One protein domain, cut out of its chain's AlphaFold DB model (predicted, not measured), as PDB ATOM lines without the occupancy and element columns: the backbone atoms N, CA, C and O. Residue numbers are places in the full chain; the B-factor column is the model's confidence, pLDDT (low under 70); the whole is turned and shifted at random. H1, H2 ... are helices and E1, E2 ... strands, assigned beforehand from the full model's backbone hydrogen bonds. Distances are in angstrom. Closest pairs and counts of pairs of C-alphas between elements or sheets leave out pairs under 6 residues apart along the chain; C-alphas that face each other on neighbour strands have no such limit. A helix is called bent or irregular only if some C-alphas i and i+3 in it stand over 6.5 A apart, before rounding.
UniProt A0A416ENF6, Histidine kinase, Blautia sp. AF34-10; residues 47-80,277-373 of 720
ATOM      1  N   ALA A  47     -21.867   7.152 -32.781       85.94
ATOM      2  CA  ALA A  47     -22.443   7.435 -31.464       85.94
ATOM      3  C   ALA A  47     -22.674   8.937 -31.230       85.94
ATOM      4  O   ALA A  47     -23.669   9.325 -30.616       85.94
ATOM      5  N   LYS A  48     -21.772   9.783 -31.738       83.75
ATOM      6  CA  LYS A  48     -21.870  11.243 -31.639       83.75
ATOM      7  C   LYS A  48     -22.650  11.895 -32.785       83.75
ATOM      8  O   LYS A  48     -22.796  13.115 -32.760       83.75
ATOM      9  N   LYS A  49     -23.148  11.105 -33.748       83.69
ATOM     10  CA  LYS A  49     -23.877  11.558 -34.946       83.69
ATOM     11  C   LYS A  49     -23.147  12.674 -35.697       83.69
ATOM     12  O   LYS A  49     -23.741  13.703 -36.006       83.69
ATOM     13  N   TYR A  50     -21.847  12.494 -35.916       85.44
ATOM     14  CA  TYR A  50     -21.083  13.439 -36.727       85.44
ATOM     15  C   TYR A  50     -21.629  13.449 -38.153       85.44
ATOM     16  O   TYR A  50     -21.989  12.399 -38.684       85.44
ATOM     17  N   ALA A  51     -21.710  14.635 -38.747       87.56
ATOM     18  CA  ALA A  51     -21.901  14.748 -40.186       87.56
ATOM     19  C   ALA A  51     -20.600  14.341 -40.896       87.56
ATOM     20  O   ALA A  51     -19.528  14.352 -40.276       87.56
ATOM     21  N   PHE A  52     -20.676  13.966 -42.173       88.69
ATOM     22  CA  PHE A  52     -19.503  13.522 -42.926       88.69
ATOM     23  C   PHE A  52     -18.400  14.598 -42.943       88.69
ATOM     24  O   PHE A  52     -17.231  14.290 -42.709       88.69
ATOM     25  N   GLU A  53     -18.786  15.866 -43.066       88.06
ATOM     26  CA  GLU A  53     -17.920  17.050 -43.099       88.06
ATOM     27  C   GLU A  53     -17.254  17.349 -41.745       88.06
ATOM     28  O   GLU A  53     -16.361  18.189 -41.647       88.06
ATOM     29  N   GLU A  54     -17.662  16.663 -40.673       86.44
ATOM     30  CA  GLU A  54     -17.001  16.716 -39.366       86.44
ATOM     31  C   GLU A  54     -15.993  15.567 -39.165       86.44
ATOM     32  O   GLU A  54     -15.305  15.511 -38.141       86.44
ATOM     33  N   THR A  55     -15.886  14.628 -40.108       87.00
ATOM     34  CA  THR A  55     -15.028  13.444 -39.968       87.00
ATOM     35  C   THR A  55     -13.596  13.683 -40.437       87.00
ATOM     36  O   THR A  55     -13.329  14.438 -41.369       87.00
ATOM     37  N   THR A  56     -12.644  12.972 -39.829       84.12
ATOM     38  CA  THR A  56     -11.238  12.999 -40.261       84.12
ATOM     39  C   THR A  56     -11.075  12.568 -41.720       84.12
ATOM     40  O   THR A  56     -10.259  13.154 -42.414       84.12
ATOM     41  N   ALA A  57     -11.883  11.617 -42.206       84.69
ATOM     42  CA  ALA A  57     -11.829  11.161 -43.596       84.69
ATOM     43  C   ALA A  57     -12.167  12.278 -44.593       84.69
ATOM     44  O   ALA A  57     -11.436  12.464 -45.561       84.69
ATOM     45  N   CYS A  58     -13.207  13.077 -44.322       87.81
ATOM     46  CA  CYS A  58     -13.495  14.272 -45.116       87.81
ATOM     47  C   CYS A  58     -12.308  15.248 -45.097       87.81
ATOM     48  O   CYS A  58     -11.862  15.704 -46.148       87.81
ATOM     49  N   GLY A  59     -11.721  15.490 -43.919       86.75
ATOM     50  CA  GLY A  59     -10.512  16.305 -43.790       86.75
ATOM     51  C   GLY A  59      -9.346  15.804 -44.648       86.75
ATOM     52  O   GLY A  59      -8.716  16.602 -45.331       86.75
ATOM     53  N   THR A  60      -9.095  14.493 -44.679       84.75
ATOM     54  CA  THR A  60      -8.063  13.870 -45.525       84.75
ATOM     55  C   THR A  60      -8.356  14.020 -47.020       84.75
ATOM     56  O   THR A  60      -7.441  14.290 -47.797       84.75
ATOM     57  N   LEU A  61      -9.622  13.920 -47.445       84.62
ATOM     58  CA  LEU A  61      -9.999  14.210 -48.834       84.62
ATOM     59  C   LEU A  61      -9.707  15.670 -49.204       84.62
ATOM     60  O   LEU A  61      -9.180  15.925 -50.287       84.62
ATOM     61  N   VAL A  62      -9.987  16.612 -48.294       88.44
ATOM     62  CA  VAL A  62      -9.638  18.029 -48.475       88.44
ATOM     63  C   VAL A  62      -8.126  18.215 -48.570       88.44
ATOM     64  O   VAL A  62      -7.679  18.908 -49.475       88.44
ATOM     65  N   GLN A  63      -7.325  17.584 -47.702       87.50
ATOM     66  CA  GLN A  63      -5.856  17.656 -47.780       87.50
ATOM     67  C   GLN A  63      -5.346  17.220 -49.158       87.50
ATOM     68  O   GLN A  63      -4.558  17.931 -49.776       87.50
ATOM     69  N   ARG A  64      -5.825  16.072 -49.651       81.94
ATOM     70  CA  ARG A  64      -5.431  15.529 -50.956       81.94
ATOM     71  C   ARG A  64      -5.782  16.482 -52.096       81.94
ATOM     72  O   ARG A  64      -4.948  16.743 -52.952       81.94
ATOM     73  N   GLN A  65      -7.000  17.016 -52.095       85.06
ATOM     74  CA  GLN A  65      -7.423  17.960 -53.127       85.06
ATOM     75  C   GLN A  65      -6.653  19.283 -53.048       85.06
ATOM     76  O   GLN A  65      -6.212  19.786 -54.074       85.06
ATOM     77  N   LEU A  66      -6.410  19.817 -51.845       87.00
ATOM     78  CA  LEU A  66      -5.579  21.011 -51.666       87.00
ATOM     79  C   LEU A  66      -4.151  20.795 -52.156       87.00
ATOM     80  O   LEU A  66      -3.587  21.702 -52.758       87.00
ATOM     81  N   HIS A  67      -3.575  19.614 -51.926       85.69
ATOM     82  CA  HIS A  67      -2.269  19.279 -52.470       85.69
ATOM     83  C   HIS A  67      -2.260  19.350 -53.993       85.69
ATOM     84  O   HIS A  67      -1.435  20.067 -54.553       85.69
ATOM     85  N   ASN A  68      -3.201  18.666 -54.647       82.62
ATOM     86  CA  ASN A  68      -3.294  18.655 -56.105       82.62
ATOM     87  C   ASN A  68      -3.460  20.080 -56.654       82.62
ATOM     88  O   ASN A  68      -2.699  20.493 -57.521       82.62
ATOM     89  N   VAL A  69      -4.388  20.855 -56.081       85.94
ATOM     90  CA  VAL A  69      -4.642  22.258 -56.450       85.94
ATOM     91  C   VAL A  69      -3.381  23.114 -56.313       85.94
ATOM     92  O   VAL A  69      -3.024  23.846 -57.231       85.94
ATOM     93  N   MET A  70      -2.697  23.039 -55.170       86.81
ATOM     94  CA  MET A  70      -1.515  23.865 -54.915       86.81
ATOM     95  C   MET A  70      -0.311  23.447 -55.759       86.81
ATOM     96  O   MET A  70       0.441  24.321 -56.181       86.81
ATOM     97  N   SER A  71      -0.130  22.147 -56.013       84.75
ATOM     98  CA  SER A  71       0.908  21.645 -56.918       84.75
ATOM     99  C   SER A  71       0.678  22.170 -58.333       84.75
ATOM    100  O   SER A  71       1.567  22.789 -58.906       84.75
ATOM    101  N   TYR A  72      -0.552  22.038 -58.837       84.06
ATOM    102  CA  TYR A  72      -0.935  22.537 -60.153       84.06
ATOM    103  C   TYR A  72      -0.689  24.046 -60.292       84.06
ATOM    104  O   TYR A  72      -0.066  24.491 -61.250       84.06
ATOM    105  N   TYR A  73      -1.095  24.860 -59.313       84.81
ATOM    106  CA  TYR A  73      -0.840  26.303 -59.389       84.81
ATOM    107  C   TYR A  73       0.631  26.692 -59.204       84.81
ATOM    108  O   TYR A  73       1.057  27.697 -59.769       84.81
ATOM    109  N   ASN A  74       1.428  25.897 -58.484       84.81
ATOM    110  CA  ASN A  74       2.872  26.120 -58.387       84.81
ATOM    111  C   ASN A  74       3.585  25.849 -59.722       84.81
ATOM    112  O   ASN A  74       4.491  26.596 -60.087       84.81
ATOM    113  N   ASP A  75       3.149  24.832 -60.472       82.81
ATOM    114  CA  ASP A  75       3.690  24.506 -61.798       82.81
ATOM    115  C   ASP A  75       3.039  25.321 -62.937       82.81
ATOM    116  O   ASP A  75       3.503  25.301 -64.079       82.81
ATOM    117  N   MET A  76       2.007  26.118 -62.637       82.44
ATOM    118  CA  MET A  76       1.290  26.955 -63.610       82.44
ATOM    119  C   MET A  76       2.210  27.921 -64.364       82.44
ATOM    120  O   MET A  76       2.010  28.170 -65.551       82.44
ATOM    121  N   SER A  77       3.234  28.469 -63.705       76.56
ATOM    122  CA  SER A  77       4.199  29.367 -64.354       76.56
ATOM    123  C   SER A  77       5.025  28.644 -65.426       76.56
ATOM    124  O   SER A  77       5.346  29.238 -66.462       76.56
ATOM    125  N   LYS A  78       5.293  27.346 -65.230       80.81
ATOM    126  CA  LYS A  78       6.012  26.485 -66.175       80.81
ATOM    127  C   LYS A  78       5.140  26.134 -67.376       80.81
ATOM    128  O   LYS A  78       5.520  26.424 -68.508       80.81
ATOM    129  N   PHE A  79       3.924  25.636 -67.152       83.38
ATOM    130  CA  PHE A  79       3.148  24.952 -68.199       83.38
ATOM    131  C   PHE A  79       1.828  25.628 -68.604       83.38
ATOM    132  O   PHE A  79       1.209  25.234 -69.586       83.38
ATOM    133  N   GLY A  80       1.387  26.665 -67.892       79.38
ATOM    134  CA  GLY A  80       0.142  27.372 -68.187       79.38
ATOM    135  C   GLY A  80       0.325  28.827 -68.612       79.38
ATOM    136  O   GLY A  80       1.426  29.391 -68.548       79.38
ATOM    137  N   VAL A 277     -11.677  22.700 -61.811       64.94
ATOM    138  CA  VAL A 277     -11.286  24.119 -61.837       64.94
ATOM    139  C   VAL A 277     -12.507  25.046 -61.821       64.94
ATOM    140  O   VAL A 277     -12.360  26.232 -61.535       64.94
ATOM    141  N   ASP A 278     -13.703  24.506 -62.062       70.19
ATOM    142  CA  ASP A 278     -14.971  25.227 -62.011       70.19
ATOM    143  C   ASP A 278     -15.762  24.813 -60.756       70.19
ATOM    144  O   ASP A 278     -15.988  23.635 -60.487       70.19
ATOM    145  N   ALA A 279     -16.180  25.795 -59.950       71.38
ATOM    146  CA  ALA A 279     -16.867  25.549 -58.677       71.38
ATOM    147  C   ALA A 279     -18.220  24.833 -58.807       71.38
ATOM    148  O   ALA A 279     -18.670  24.244 -57.826       71.38
ATOM    149  N   ASP A 280     -18.859  24.894 -59.977       73.19
ATOM    150  CA  ASP A 280     -20.123  24.198 -60.245       73.19
ATOM    151  C   ASP A 280     -19.915  22.680 -60.418       73.19
ATOM    152  O   ASP A 280     -20.831  21.897 -60.172       73.19
ATOM    153  N   ASP A 281     -18.689  22.263 -60.748       78.31
ATOM    154  CA  ASP A 281     -18.286  20.867 -60.929       78.31
ATOM    155  C   ASP A 281     -17.471  20.338 -59.727       78.31
ATOM    156  O   ASP A 281     -16.855  19.271 -59.811       78.31
ATOM    157  N   ALA A 282     -17.403  21.078 -58.611       85.00
ATOM    158  CA  ALA A 282     -16.564  20.749 -57.455       85.00
ATOM    159  C   ALA A 282     -17.262  21.016 -56.114       85.00
ATOM    160  O   ALA A 282     -17.724  22.125 -55.854       85.00
ATOM    161  N   ASN A 283     -17.207  20.058 -55.184       89.38
ATOM    162  CA  ASN A 283     -17.674  20.297 -53.813       89.38
ATOM    163  C   ASN A 283     -16.654  21.053 -52.947       89.38
ATOM    164  O   ASN A 283     -17.004  21.550 -51.877       89.38
ATOM    165  N   LEU A 284     -15.387  21.132 -53.375       90.88
ATOM    166  CA  LEU A 284     -14.338  21.891 -52.695       90.88
ATOM    167  C   LEU A 284     -14.169  23.267 -53.326       90.88
ATOM    168  O   LEU A 284     -13.760  23.379 -54.478       90.88
ATOM    169  N   TRP A 285     -14.375  24.316 -52.538       91.00
ATOM    170  CA  TRP A 285     -14.117  25.692 -52.943       91.00
ATOM    171  C   TRP A 285     -12.865  26.230 -52.263       91.00
ATOM    172  O   TRP A 285     -12.701  26.107 -51.044       91.00
ATOM    173  N   TYR A 286     -12.001  26.880 -53.036       91.56
ATOM    174  CA  TYR A 286     -10.756  27.449 -52.526       91.56
ATOM    175  C   TYR A 286     -10.487  28.853 -53.075       91.56
ATOM    176  O   TYR A 286     -10.891  29.211 -54.178       91.56
ATOM    177  N   CYS A 287      -9.775  29.655 -52.288       91.94
ATOM    178  CA  CYS A 287      -9.175  30.919 -52.699       91.94
ATOM    179  C   CYS A 287      -7.756  30.971 -52.133       91.94
ATOM    180  O   CYS A 287      -7.579  30.990 -50.912       91.94
ATOM    181  N   LEU A 288      -6.765  30.998 -53.017       91.38
ATOM    182  CA  LEU A 288      -5.346  31.031 -52.686       91.38
ATOM    183  C   LEU A 288      -4.758  32.353 -53.182       91.38
ATOM    184  O   LEU A 288      -4.924  32.695 -54.346       91.38
ATOM    185  N   GLU A 289      -4.095  33.095 -52.307       90.62
ATOM    186  CA  GLU A 289      -3.366  34.321 -52.642       90.62
ATOM    187  C   GLU A 289      -1.872  34.048 -52.460       90.62
ATOM    188  O   GLU A 289      -1.437  33.736 -51.342       90.62
ATOM    189  N   ASP A 290      -1.097  34.127 -53.540       88.56
ATOM    190  CA  ASP A 290       0.360  33.971 -53.488       88.56
ATOM    191  C   ASP A 290       1.049  35.210 -52.895       88.56
ATOM    192  O   ASP A 290       0.406  36.221 -52.600       88.56
ATOM    193  N   LYS A 291       2.371  35.148 -52.705       85.50
ATOM    194  CA  LYS A 291       3.173  36.267 -52.168       85.50
ATOM    195  C   LYS A 291       3.205  37.505 -53.072       85.50
ATOM    196  O   LYS A 291       3.491  38.593 -52.575       85.50
ATOM    197  N   GLU A 292       2.917  37.352 -54.360       84.38
ATOM    198  CA  GLU A 292       2.883  38.434 -55.350       84.38
ATOM    199  C   GLU A 292       1.510  39.126 -55.402       84.38
ATOM    200  O   GLU A 292       1.386  40.231 -55.931       84.38
ATOM    201  N   GLY A 293       0.494  38.525 -54.775       84.50
ATOM    202  CA  GLY A 293      -0.881  39.013 -54.731       84.50
ATOM    203  C   GLY A 293      -1.774  38.437 -55.832       84.50
ATOM    204  O   GLY A 293      -2.909  38.899 -55.979       84.50
ATOM    205  N   ASN A 294      -1.306  37.441 -56.589       86.62
ATOM    206  CA  ASN A 294      -2.129  36.724 -57.558       86.62
ATOM    207  C   ASN A 294      -3.130  35.827 -56.823       86.62
ATOM    208  O   ASN A 294      -2.808  35.200 -55.810       86.62
ATOM    209  N   ILE A 295      -4.360  35.773 -57.338       88.00
ATOM    210  CA  ILE A 295      -5.468  35.032 -56.730       88.00
ATOM    211  C   ILE A 295      -5.826  33.837 -57.611       88.00
ATOM    212  O   ILE A 295      -6.218  34.005 -58.766       88.00
ATOM    213  N   TYR A 296      -5.772  32.647 -57.021       87.75
ATOM    214  CA  TYR A 296      -6.153  31.380 -57.635       87.75
ATOM    215  C   TYR A 296      -7.407  30.834 -56.951       87.75
ATOM    216  O   TYR A 296      -7.445  30.643 -55.732       87.75
ATOM    217  N   THR A 297      -8.469  30.620 -57.721       88.56
ATOM    218  CA  THR A 297      -9.765  30.176 -57.200       88.56
ATOM    219  C   THR A 297     -10.579  29.486 -58.285       88.56
ATOM    220  O   THR A 297     -10.539  29.907 -59.441       88.56
ATOM    221  N   ASN A 298     -11.353  28.474 -57.892       87.50
ATOM    222  CA  ASN A 298     -12.374  27.860 -58.739       87.50
ATOM    223  C   ASN A 298     -13.741  28.563 -58.661       87.50
ATOM    224  O   ASN A 298     -14.650  28.233 -59.416       87.50
ATOM    225  N   VAL A 299     -13.907  29.548 -57.769       86.94
ATOM    226  CA  VAL A 299     -15.145  30.326 -57.634       86.94
ATOM    227  C   VAL A 299     -14.971  31.685 -58.307       86.94
ATOM    228  O   VAL A 299     -14.287  32.569 -57.792       86.94
ATOM    229  N   ASP A 300     -15.665  31.908 -59.421       83.69
ATOM    230  CA  ASP A 300     -15.527  33.133 -60.223       83.69
ATOM    231  C   ASP A 300     -15.728  34.431 -59.431       83.69
ATOM    232  O   ASP A 300     -14.990  35.404 -59.604       83.69
ATOM    233  N   SER A 301     -16.696  34.452 -58.510       84.38
ATOM    234  CA  SER A 301     -16.971  35.642 -57.696       84.38
ATOM    235  C   SER A 301     -15.855  35.987 -56.693       84.38
ATOM    236  O   SER A 301     -15.845  37.093 -56.146       84.38
ATOM    237  N   TRP A 302     -14.904  35.075 -56.455       87.44
ATOM    238  CA  TRP A 302     -13.785  35.249 -55.521       87.44
ATOM    239  C   TRP A 302     -12.516  35.789 -56.180       87.44
ATOM    240  O   TRP A 302     -11.577  36.138 -55.469       87.44
ATOM    241  N   LYS A 303     -12.505  35.970 -57.508       83.06
ATOM    242  CA  LYS A 303     -11.397  36.618 -58.241       83.06
ATOM    243  C   LYS A 303     -11.058  38.021 -57.712       83.06
ATOM    244  O   LYS A 303      -9.940  38.489 -57.874       83.06
ATOM    245  N   ASN A 304     -12.003  38.670 -57.025       79.50
ATOM    246  CA  ASN A 304     -11.825  39.970 -56.367       79.50
ATOM    247  C   ASN A 304     -11.135  39.892 -54.986       79.50
ATOM    248  O   ASN A 304     -11.004  40.916 -54.315       79.50
ATOM    249  N   GLY A 305     -10.730  38.701 -54.530       81.81
ATOM    250  CA  GLY A 305      -9.839  38.517 -53.384       81.81
ATOM    251  C   GLY A 305     -10.408  37.753 -52.191       81.81
ATOM    252  O   GLY A 305     -11.618  37.600 -52.001       81.81
ATOM    253  N   TYR A 306      -9.474  37.332 -51.334       84.19
ATOM    254  CA  TYR A 306      -9.662  36.513 -50.130       84.19
ATOM    255  C   TYR A 306     -10.760  37.006 -49.169       84.19
ATOM    256  O   TYR A 306     -11.497  36.211 -48.582       84.19
ATOM    257  N   THR A 307     -10.918  38.322 -49.012       84.81
ATOM    258  CA  THR A 307     -11.950  38.915 -48.142       84.81
ATOM    259  C   THR A 307     -13.367  38.653 -48.649       84.81
ATOM    260  O   THR A 307     -14.266  38.415 -47.840       84.81
ATOM    261  N   THR A 308     -13.565  38.643 -49.970       85.06
ATOM    262  CA  THR A 308     -14.851  38.320 -50.604       85.06
ATOM    263  C   THR A 308     -15.215  36.855 -50.367       85.06
ATOM    264  O   THR A 308     -16.355  36.562 -50.001       85.06
ATOM    265  N   ALA A 309     -14.236  35.952 -50.483       85.88
ATOM    266  CA  ALA A 309     -14.425  34.520 -50.257       85.88
ATOM    267  C   ALA A 309     -14.910  34.215 -48.825       85.88
ATOM    268  O   ALA A 309     -15.930  33.547 -48.631       85.88
ATOM    269  N   ILE A 310     -14.258  34.806 -47.814       85.62
ATOM    270  CA  ILE A 310     -14.673  34.672 -46.406       85.62
ATOM    271  C   ILE A 310     -16.079  35.234 -46.176       85.62
ATOM    272  O   ILE A 310     -16.890  34.610 -45.486       85.62
ATOM    273  N   ALA A 311     -16.373  36.421 -46.714       83.25
ATOM    274  CA  ALA A 311     -17.651  37.088 -46.480       83.25
ATOM    275  C   ALA A 311     -18.834  36.263 -47.002       83.25
ATOM    276  O   ALA A 311     -19.865  36.186 -46.338       83.25
ATOM    277  N   GLN A 312     -18.674  35.615 -48.157       81.12
ATOM    278  CA  GLN A 312     -19.733  34.807 -48.751       81.12
ATOM    279  C   GLN A 312     -19.924  33.462 -48.043       81.12
ATOM    280  O   GLN A 312     -21.058  33.007 -47.907       81.12
ATOM    281  N   LYS A 313     -18.829  32.798 -47.635       77.88
ATOM    282  CA  LYS A 313     -18.852  31.353 -47.331       77.88
ATOM    283  C   LYS A 313     -18.301  30.965 -45.949       77.88
ATOM    284  O   LYS A 313     -18.139  29.791 -45.636       77.88
ATOM    285  N   SER A 314     -18.098  31.933 -45.059       70.75
ATOM    286  CA  SER A 314     -17.837  31.673 -43.632       70.75
ATOM    287  C   SER A 314     -18.967  30.979 -42.840       70.75
ATOM    288  O   SER A 314     -18.642  30.384 -41.818       70.75
ATOM    289  N   PRO A 315     -20.259  30.990 -43.235       77.31
ATOM    290  CA  PRO A 315     -21.298  30.278 -42.475       77.31
ATOM    291  C   PRO A 315     -21.374  28.759 -42.711       77.31
ATOM    292  O   PRO A 315     -22.213  28.107 -42.090       77.31
ATOM    293  N   TYR A 316     -20.583  28.196 -43.632       82.81
ATOM    294  CA  TYR A 316     -20.748  26.801 -44.048       82.81
ATOM    295  C   TYR A 316     -20.201  25.778 -43.036       82.81
ATOM    296  O   TYR A 316     -19.279  26.085 -42.272       82.81
ATOM    297  N   PRO A 317     -20.737  24.536 -43.038       80.31
ATOM    298  CA  PRO A 317     -20.394  23.502 -42.060       80.31
ATOM    299  C   PRO A 317     -18.907  23.177 -41.989       80.31
ATOM    300  O   PRO A 317     -18.381  22.920 -40.903       80.31
ATOM    301  N   PHE A 318     -18.228  23.257 -43.131       89.25
ATOM    302  CA  PHE A 318     -16.787  23.155 -43.248       89.25
ATOM    303  C   PHE A 318     -16.252  24.407 -43.937       89.25
ATOM    304  O   PHE A 318     -16.460  24.614 -45.132       89.25
ATOM    305  N   ALA A 319     -15.547  25.239 -43.172       89.56
ATOM    306  CA  ALA A 319     -14.799  26.370 -43.695       89.56
ATOM    307  C   ALA A 319     -13.645  26.732 -42.755       89.56
ATOM    308  O   ALA A 319     -13.776  26.697 -41.524       89.56
ATOM    309  N   PHE A 320     -12.501  27.103 -43.320       90.44
ATOM    310  CA  PHE A 320     -11.370  27.623 -42.561       90.44
ATOM    311  C   PHE A 320     -10.502  28.542 -43.421       90.44
ATOM    312  O   PHE A 320     -10.549  28.511 -44.648       90.44
ATOM    313  N   ALA A 321      -9.718  29.383 -42.755       89.75
ATOM    314  CA  ALA A 321      -8.785  30.275 -43.416       89.75
ATOM    315  C   ALA A 321      -7.439  30.331 -42.695       89.75
ATOM    316  O   ALA A 321      -7.380  30.214 -41.468       89.75
ATOM    317  N   VAL A 322      -6.378  30.553 -43.463       89.12
ATOM    318  CA  VAL A 322      -5.008  30.766 -42.995       89.12
ATOM    319  C   VAL A 322      -4.512  32.096 -43.552       89.12
ATOM    320  O   VAL A 322      -4.700  32.377 -44.733       89.12
ATOM    321  N   ASP A 323      -3.912  32.919 -42.696       89.00
ATOM    322  CA  ASP A 323      -3.270  34.186 -43.057       89.00
ATOM    323  C   ASP A 323      -1.842  34.217 -42.491       89.00
ATOM    324  O   ASP A 323      -1.641  34.088 -41.279       89.00
ATOM    325  N   ARG A 324      -0.859  34.377 -43.381       87.56
ATOM    326  CA  ARG A 324       0.583  34.341 -43.095       87.56
ATOM    327  C   ARG A 324       1.265  35.707 -43.201       87.56
ATOM    328  O   ARG A 324       2.463  35.815 -42.957       87.56
ATOM    329  N   THR A 325       0.522  36.778 -43.489       80.56
ATOM    330  CA  THR A 325       1.065  38.131 -43.758       80.56
ATOM    331  C   THR A 325       1.826  38.778 -42.585       80.56
ATOM    332  O   THR A 325       2.470  39.810 -42.755       80.56
ATOM    333  N   GLY A 326       1.779  38.185 -41.385       68.44
ATOM    334  CA  GLY A 326       2.429  38.680 -40.163       68.44
ATOM    335  C   GLY A 326       3.516  37.772 -39.577       68.44
ATOM    336  O   GLY A 326       3.815  37.910 -38.392       68.44
ATOM    337  N   GLY A 327       4.057  36.822 -40.344       67.06
ATOM    338  CA  GLY A 327       5.171  35.945 -39.945       67.06
ATOM    339  C   GLY A 327       4.796  34.708 -39.117       67.06
ATOM    340  O   GLY A 327       5.501  33.709 -39.191       67.06
ATOM    341  N   ALA A 328       3.690  34.736 -38.368       70.12
ATOM    342  CA  ALA A 328       3.111  33.552 -37.731       70.12
ATOM    343  C   ALA A 328       1.761  33.203 -38.371       70.12
ATOM    344  O   ALA A 328       0.931  34.096 -38.568       70.12
ATOM    345  N   ASP A 329       1.531  31.915 -38.631       78.44
ATOM    346  CA  ASP A 329       0.304  31.406 -39.246       78.44
ATOM    347  C   ASP A 329      -0.922  31.695 -38.369       78.44
ATOM    348  O   ASP A 329      -1.116  31.121 -37.292       78.44
ATOM    349  N   LYS A 330      -1.791  32.594 -38.840       83.25
ATOM    350  CA  LYS A 330      -3.077  32.888 -38.203       83.25
ATOM    351  C   LYS A 330      -4.148  32.006 -38.824       83.25
ATOM    352  O   LYS A 330      -4.691  32.321 -39.880       83.25
ATOM    353  N   VAL A 331      -4.480  30.912 -38.143       81.31
ATOM    354  CA  VAL A 331      -5.552  30.006 -38.572       81.31
ATOM    355  C   VAL A 331      -6.875  30.384 -37.914       81.31
ATOM    356  O   VAL A 331      -6.975  30.480 -36.687       81.31
ATOM    357  N   ARG A 332      -7.925  30.538 -38.721       83.25
ATOM    358  CA  ARG A 332      -9.295  30.752 -38.254       83.25
ATOM    359  C   ARG A 332     -10.212  29.663 -38.799       83.25
ATOM    360  O   ARG A 332     -10.387  29.540 -40.004       83.25
ATOM    361  N   SER A 333     -10.814  28.883 -37.904       81.44
ATOM    362  CA  SER A 333     -11.883  27.949 -38.267       81.44
ATOM    363  C   SER A 333     -13.228  28.674 -38.251       81.44
ATOM    364  O   SER A 333     -13.524  29.401 -37.299       81.44
ATOM    365  N   TYR A 334     -14.012  28.466 -39.303       77.94
ATOM    366  CA  TYR A 334     -15.375  28.971 -39.464       77.94
ATOM    367  C   TYR A 334     -16.419  27.844 -39.470       77.94
ATOM    368  O   TYR A 334     -17.612  28.117 -39.512       77.94
ATOM    369  N   ALA A 335     -15.978  26.587 -39.384       73.12
ATOM    370  CA  ALA A 335     -16.853  25.427 -39.300       73.12
ATOM    371  C   ALA A 335     -17.814  25.514 -38.105       73.12
ATOM    372  O   ALA A 335     -17.453  26.011 -37.031       73.12
ATOM    373  N   THR A 336     -19.006  24.926 -38.264       67.62
ATOM    374  CA  THR A 336     -20.066  24.866 -37.235       67.62
ATOM    375  C   THR A 336     -19.526  24.400 -35.883       67.62
ATOM    376  O   THR A 336     -19.933  24.885 -34.824       67.62
ATOM    377  N   ARG A 337     -18.557  23.480 -35.911       69.94
ATOM    378  CA  ARG A 337     -17.820  23.036 -34.735       69.94
ATOM    379  C   ARG A 337     -16.399  23.592 -34.744       69.94
ATOM    380  O   ARG A 337     -15.559  23.178 -35.538       69.94
ATOM    381  N   LYS A 338     -16.098  24.420 -33.738       66.19
ATOM    382  CA  LYS A 338     -14.786  25.065 -33.534       66.19
ATOM    383  C   LYS A 338     -13.586  24.097 -33.541       66.19
ATOM    384  O   LYS A 338     -12.500  24.496 -33.941       66.19
ATOM    385  N   ASN A 339     -13.793  22.844 -33.122       71.19
ATOM    386  CA  ASN A 339     -12.782  21.777 -33.103       71.19
ATOM    387  C   ASN A 339     -13.202  20.594 -34.001       71.19
ATOM    388  O   ASN A 339     -13.179  19.445 -33.558       71.19
ATOM    389  N   SER A 340     -13.694  20.865 -35.215       80.62
ATOM    390  CA  SER A 340     -14.020  19.813 -36.187       80.62
ATOM    391  C   SER A 340     -12.764  18.987 -36.530       80.62
ATOM    392  O   SER A 340     -11.777  19.572 -36.983       80.62
ATOM    393  N   PRO A 341     -12.777  17.650 -36.346       83.06
ATOM    394  CA  PRO A 341     -11.683  16.770 -36.771       83.06
ATOM    395  C   PRO A 341     -11.328  16.904 -38.254       83.06
ATOM    396  O   PRO A 341     -10.160  16.771 -38.611       83.06
ATOM    397  N   ALA A 342     -12.315  17.190 -39.107       86.19
ATOM    398  CA  ALA A 342     -12.095  17.408 -40.531       86.19
ATOM    399  C   ALA A 342     -11.238  18.656 -40.788       86.19
ATOM    400  O   ALA A 342     -10.263  18.601 -41.531       86.19
ATOM    401  N   VAL A 343     -11.574  19.775 -40.136       86.12
ATOM    402  CA  VAL A 343     -10.824  21.035 -40.269       86.12
ATOM    403  C   VAL A 343      -9.432  20.907 -39.661       86.12
ATOM    404  O   VAL A 343      -8.478  21.451 -40.208       86.12
ATOM    405  N   GLU A 344      -9.304  20.184 -38.546       85.50
ATOM    406  CA  GLU A 344      -8.008  19.902 -37.922       85.50
ATOM    407  C   GLU A 344      -7.080  19.128 -38.862       85.50
ATOM    408  O   GLU A 344      -5.921  19.502 -39.023       85.50
ATOM    409  N   ALA A 345      -7.600  18.088 -39.515       84.38
ATOM    410  CA  ALA A 345      -6.850  17.355 -40.522       84.38
ATOM    411  C   ALA A 345      -6.513  18.271 -41.710       84.38
ATOM    412  O   ALA A 345      -5.347  18.464 -42.031       84.38
ATOM    413  N   ALA A 346      -7.491  18.943 -42.318       85.62
ATOM    414  CA  ALA A 346      -7.236  19.805 -43.474       85.62
ATOM    415  C   ALA A 346      -6.186  20.900 -43.201       85.62
ATOM    416  O   ALA A 346      -5.280  21.106 -44.010       85.62
ATOM    417  N   ARG A 347      -6.244  21.566 -42.040       82.56
ATOM    418  CA  ARG A 347      -5.268  22.611 -41.690       82.56
ATOM    419  C   ARG A 347      -3.875  22.058 -41.391       82.56
ATOM    420  O   ARG A 347      -2.903  22.768 -41.621       82.56
ATOM    421  N   SER A 348      -3.755  20.831 -40.872       85.38
ATOM    422  CA  SER A 348      -2.443  20.259 -40.545       85.38
ATOM    423  C   SER A 348      -1.588  20.065 -41.793       85.38
ATOM    424  O   SER A 348      -0.372  20.171 -41.704       85.38
ATOM    425  N   TYR A 349      -2.208  19.827 -42.950       84.00
ATOM    426  CA  TYR A 349      -1.502  19.781 -44.229       84.00
ATOM    427  C   TYR A 349      -0.857  21.134 -44.555       84.00
ATOM    428  O   TYR A 349       0.341  21.195 -44.810       84.00
ATOM    429  N   LEU A 350      -1.617  22.229 -44.451       84.31
ATOM    430  CA  LEU A 350      -1.104  23.568 -44.755       84.31
ATOM    431  C   LEU A 350       0.051  23.983 -43.844       84.31
ATOM    432  O   LEU A 350       0.981  24.636 -44.300       84.31
ATOM    433  N   LEU A 351      -0.008  23.610 -42.565       80.88
ATOM    434  CA  LEU A 351       1.012  23.972 -41.578       80.88
ATOM    435  C   LEU A 351       2.315  23.172 -41.717       80.88
ATOM    436  O   LEU A 351       3.340  23.616 -41.211       80.88
ATOM    437  N   ASN A 352       2.273  21.993 -42.344       82.50
ATOM    438  CA  ASN A 352       3.408  21.067 -42.381       82.50
ATOM    439  C   ASN A 352       3.969  20.827 -43.792       82.50
ATOM    440  O   ASN A 352       4.992  20.161 -43.917       82.50
ATOM    441  N   ASN A 353       3.321  21.331 -44.848       81.56
ATOM    442  CA  ASN A 353       3.738  21.088 -46.226       81.56
ATOM    443  C   ASN A 353       4.317  22.349 -46.887       81.56
ATOM    444  O   ASN A 353       3.631  23.363 -47.003       81.56
ATOM    445  N   GLN A 354       5.550  22.242 -47.390       83.44
ATOM    446  CA  GLN A 354       6.286  23.339 -48.034       83.44
ATOM    447  C   GLN A 354       5.584  23.901 -49.279       83.44
ATOM    448  O   GLN A 354       5.726  25.080 -49.583       83.44
ATOM    449  N   ILE A 355       4.775  23.100 -49.981       81.31
ATOM    450  CA  ILE A 355       4.014  23.546 -51.164       81.31
ATOM    451  C   ILE A 355       3.049  24.682 -50.793       81.31
ATOM    452  O   ILE A 355       2.839  25.604 -51.583       81.31
ATOM    453  N   ALA A 356       2.493  24.650 -49.577       83.06
ATOM    454  CA  ALA A 356       1.587  25.685 -49.092       83.06
ATOM    455  C   ALA A 356       2.310  27.015 -48.799       83.06
ATOM    456  O   ALA A 356       1.661  28.062 -48.761       83.06
ATOM    457  N   ASP A 357       3.637  27.015 -48.625       85.12
ATOM    458  CA  ASP A 357       4.434  28.202 -48.265       85.12
ATOM    459  C   ASP A 357       4.543  29.239 -49.382       85.12
ATOM    460  O   ASP A 357       4.946  30.379 -49.126       85.12
ATOM    461  N   ASN A 358       4.131  28.887 -50.598       85.19
ATOM    462  CA  ASN A 358       3.993  29.824 -51.709       85.19
ATOM    463  C   ASN A 358       2.779  30.755 -51.553       85.19
ATOM    464  O   ASN A 358       2.748  31.829 -52.154       85.19
ATOM    465  N   TYR A 359       1.827  30.402 -50.687       89.12
ATOM    466  CA  TYR A 359       0.581  31.135 -50.491       89.12
ATOM    467  C   TYR A 359       0.566  31.865 -49.147       89.12
ATOM    468  O   TYR A 359       0.834  31.282 -48.095       89.12
ATOM    469  N   GLN A 360       0.231  33.158 -49.169       89.88
ATOM    470  CA  GLN A 360       0.156  34.000 -47.972       89.88
ATOM    471  C   GLN A 360      -1.254  34.076 -47.371       89.88
ATOM    472  O   GLN A 360      -1.380  34.258 -46.158       89.88
ATOM    473  N   LYS A 361      -2.312  33.917 -48.180       91.44
ATOM    474  CA  LYS A 361      -3.695  33.803 -47.687       91.44
ATOM    475  C   LYS A 361      -4.407  32.636 -48.353       91.44
ATOM    476  O   LYS A 361      -4.391  32.507 -49.570       91.44
ATOM    477  N   ILE A 362      -5.045  31.793 -47.548       92.00
ATOM    478  CA  ILE A 362      -5.713  30.571 -48.005       92.00
ATOM    479  C   ILE A 362      -7.096  30.518 -47.369       92.00
ATOM    480  O   ILE A 362      -7.212  30.575 -46.144       92.00
ATOM    481  N   PHE A 363      -8.146  30.409 -48.173       92.25
ATOM    482  CA  PHE A 363      -9.507  30.147 -47.714       92.25
ATOM    483  C   PHE A 363     -10.036  28.886 -48.383       92.25
ATOM    484  O   PHE A 363      -9.875  28.714 -49.588       92.25
ATOM    485  N   VAL A 364     -10.661  28.016 -47.592       91.94
ATOM    486  CA  VAL A 364     -11.201  26.737 -48.052       91.94
ATOM    487  C   VAL A 364     -12.575  26.531 -47.434       91.94
ATOM    488  O   VAL A 364     -12.746  26.724 -46.226       91.94
ATOM    489  N   ALA A 365     -13.538  26.113 -48.249       91.31
ATOM    490  CA  ALA A 365     -14.882  25.742 -47.825       91.31
ATOM    491  C   ALA A 365     -15.387  24.532 -48.625       91.31
ATOM    492  O   ALA A 365     -14.916  24.288 -49.734       91.31
ATOM    493  N   LEU A 366     -16.339  23.786 -48.064       90.81
ATOM    494  CA  LEU A 366     -17.067  22.741 -48.791       90.81
ATOM    495  C   LEU A 366     -18.504  23.179 -49.075       90.81
ATOM    496  O   LEU A 366     -19.112  23.883 -48.258       90.81
ATOM    497  N   ASP A 367     -19.043  22.714 -50.198       88.56
ATOM    498  CA  ASP A 367     -20.477  22.742 -50.470       88.56
ATOM    499  C   ASP A 367     -21.226  21.914 -49.409       88.56
ATOM    500  O   ASP A 367     -20.923  20.732 -49.251       88.56
ATOM    501  N   PRO A 368     -22.171  22.487 -48.640       85.06
ATOM    502  CA  PRO A 368     -22.925  21.726 -47.644       85.06
ATOM    503  C   PRO A 368     -23.822  20.648 -48.250       85.06
ATOM    504  O   PRO A 368     -24.147  19.692 -47.552       85.06
ATOM    505  N   ASP A 369     -24.252  20.828 -49.501       86.38
ATOM    506  CA  ASP A 369     -25.154  19.892 -50.166       86.38
ATOM    507  C   ASP A 369     -24.379  18.789 -50.906       86.38
ATOM    508  O   ASP A 369     -24.971  17.777 -51.282       86.38
ATOM    509  N   LEU A 370     -23.060  18.965 -51.067       88.38
ATOM    510  CA  LEU A 370     -22.163  18.075 -51.803       88.38
ATOM    511  C   LEU A 370     -22.746  17.660 -53.169       88.38
ATOM    512  O   LEU A 370     -22.754  16.476 -53.518       88.38
ATOM    513  N   ALA A 371     -23.280  18.631 -53.918       85.94
ATOM    514  CA  ALA A 371     -24.075  18.377 -55.117       85.94
ATOM    515  C   ALA A 371     -23.249  17.901 -56.327       85.94
ATOM    516  O   ALA A 371     -23.790  17.227 -57.207       85.94
ATOM    517  N   ALA A 372     -21.955  18.234 -56.386       85.31
ATOM    518  CA  ALA A 372     -21.081  17.825 -57.480       85.31
ATOM    519  C   ALA A 372     -20.731  16.331 -57.383       85.31
ATOM    520  O   ALA A 372     -20.442  15.816 -56.302       85.31
ATOM    521  N   SER A 373     -20.705  15.632 -58.521       83.31
ATOM    522  CA  SER A 373     -20.415  14.190 -58.600       83.31
ATOM    523  C   SER A 373     -18.912  13.889 -58.456       83.31
ATOM    524  O   SER A 373     -18.264  13.411 -59.387       83.31
TER     525      SER A 373
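Overview. This is residues 47 to 80 and 277 to 373 of the 720 residues of the protein "Histidine kinase" of Blautia sp. AF34-10 (UniProt A0A416ENF6). A five-stranded sheet is the middle of three layers, with helices on both faces: long H1 and H3 cover one face, and short H2 packs on the other. The printed part has 131 residues with four named helices and five named strands, in the order H1 E1 E2 H2 E3 E4 H3 H4 E5. The antiparallel sheet runs E2 E1 E5 E3 E4. The class is mixed, helices and strands; the whole is compact, with a radius of gyration of the C-alphas of 14.0 A and spans of 48 by 33 by 25 A.

Arrangement. Start at E5, residues 359 to 366: its antiparallel neighbours are E1, residues 284 to 290, with N 287 and O 363 2.9 A apart, and E3, residues 319 to 323, with N 322 and O 362 2.8 A apart. E1 forms a hairpin with E2, residues 295 to 297 (N 288 to O 296, 2.8 A), and E3 one with E4, residues 330 to 333 (N 321 to O 332, 2.8 A). H2, residues 306 to 313, runs along the strands; its closest C-alpha to E5 is Tyr 306, 6.8 A from Phe 363. On the opposite face H1, residues 56 to 79, runs slantwise to the strands, 44 degrees to E1 on the local plane. With residues 56 to 63 it touches H3, residues 341 to 352, closest at the C-alphas of Gly 59 and Ala 342, 3.8 A. H4, residues 354 to 358, only grazes the sheet and touches H1, closest at the C-alphas of Met 70 and Ile 355, 6.7 A. E4, H3 H4 and E5 make a split strand-helix-strand unit, E3 between its strands, with a left-handed crossover. Every O i to N i+4 pair is within hydrogen-bond range in H2, but 18 of 20 in H1, 6 of 8 in H3 and 0 of 1 in H4, where 1 of 2 O i to N i+3 pairs is.

Along the chain. Find C-alpha 56 at (-11.238, 12.999, -40.261); H1 runs 33.6 A from there, with a kink of 26 degrees near residue 73, and is only just irregular: C-alphas 74 and 77 are 6.9 A apart. E1 spans 19.0 A, H3 16.7 A, and E5 19.6 A to C-alpha 366 at (-17.067, 22.741, -48.791).

Size, cuts and confidence. Residues 81 to 276 are not printed, and C-alphas 80 and 277 are 13.5 A apart across the cut. Of the links printed whole, none is long. Look for pLDDT under 70 at residues 277, 326 to 327 and 336 to 338.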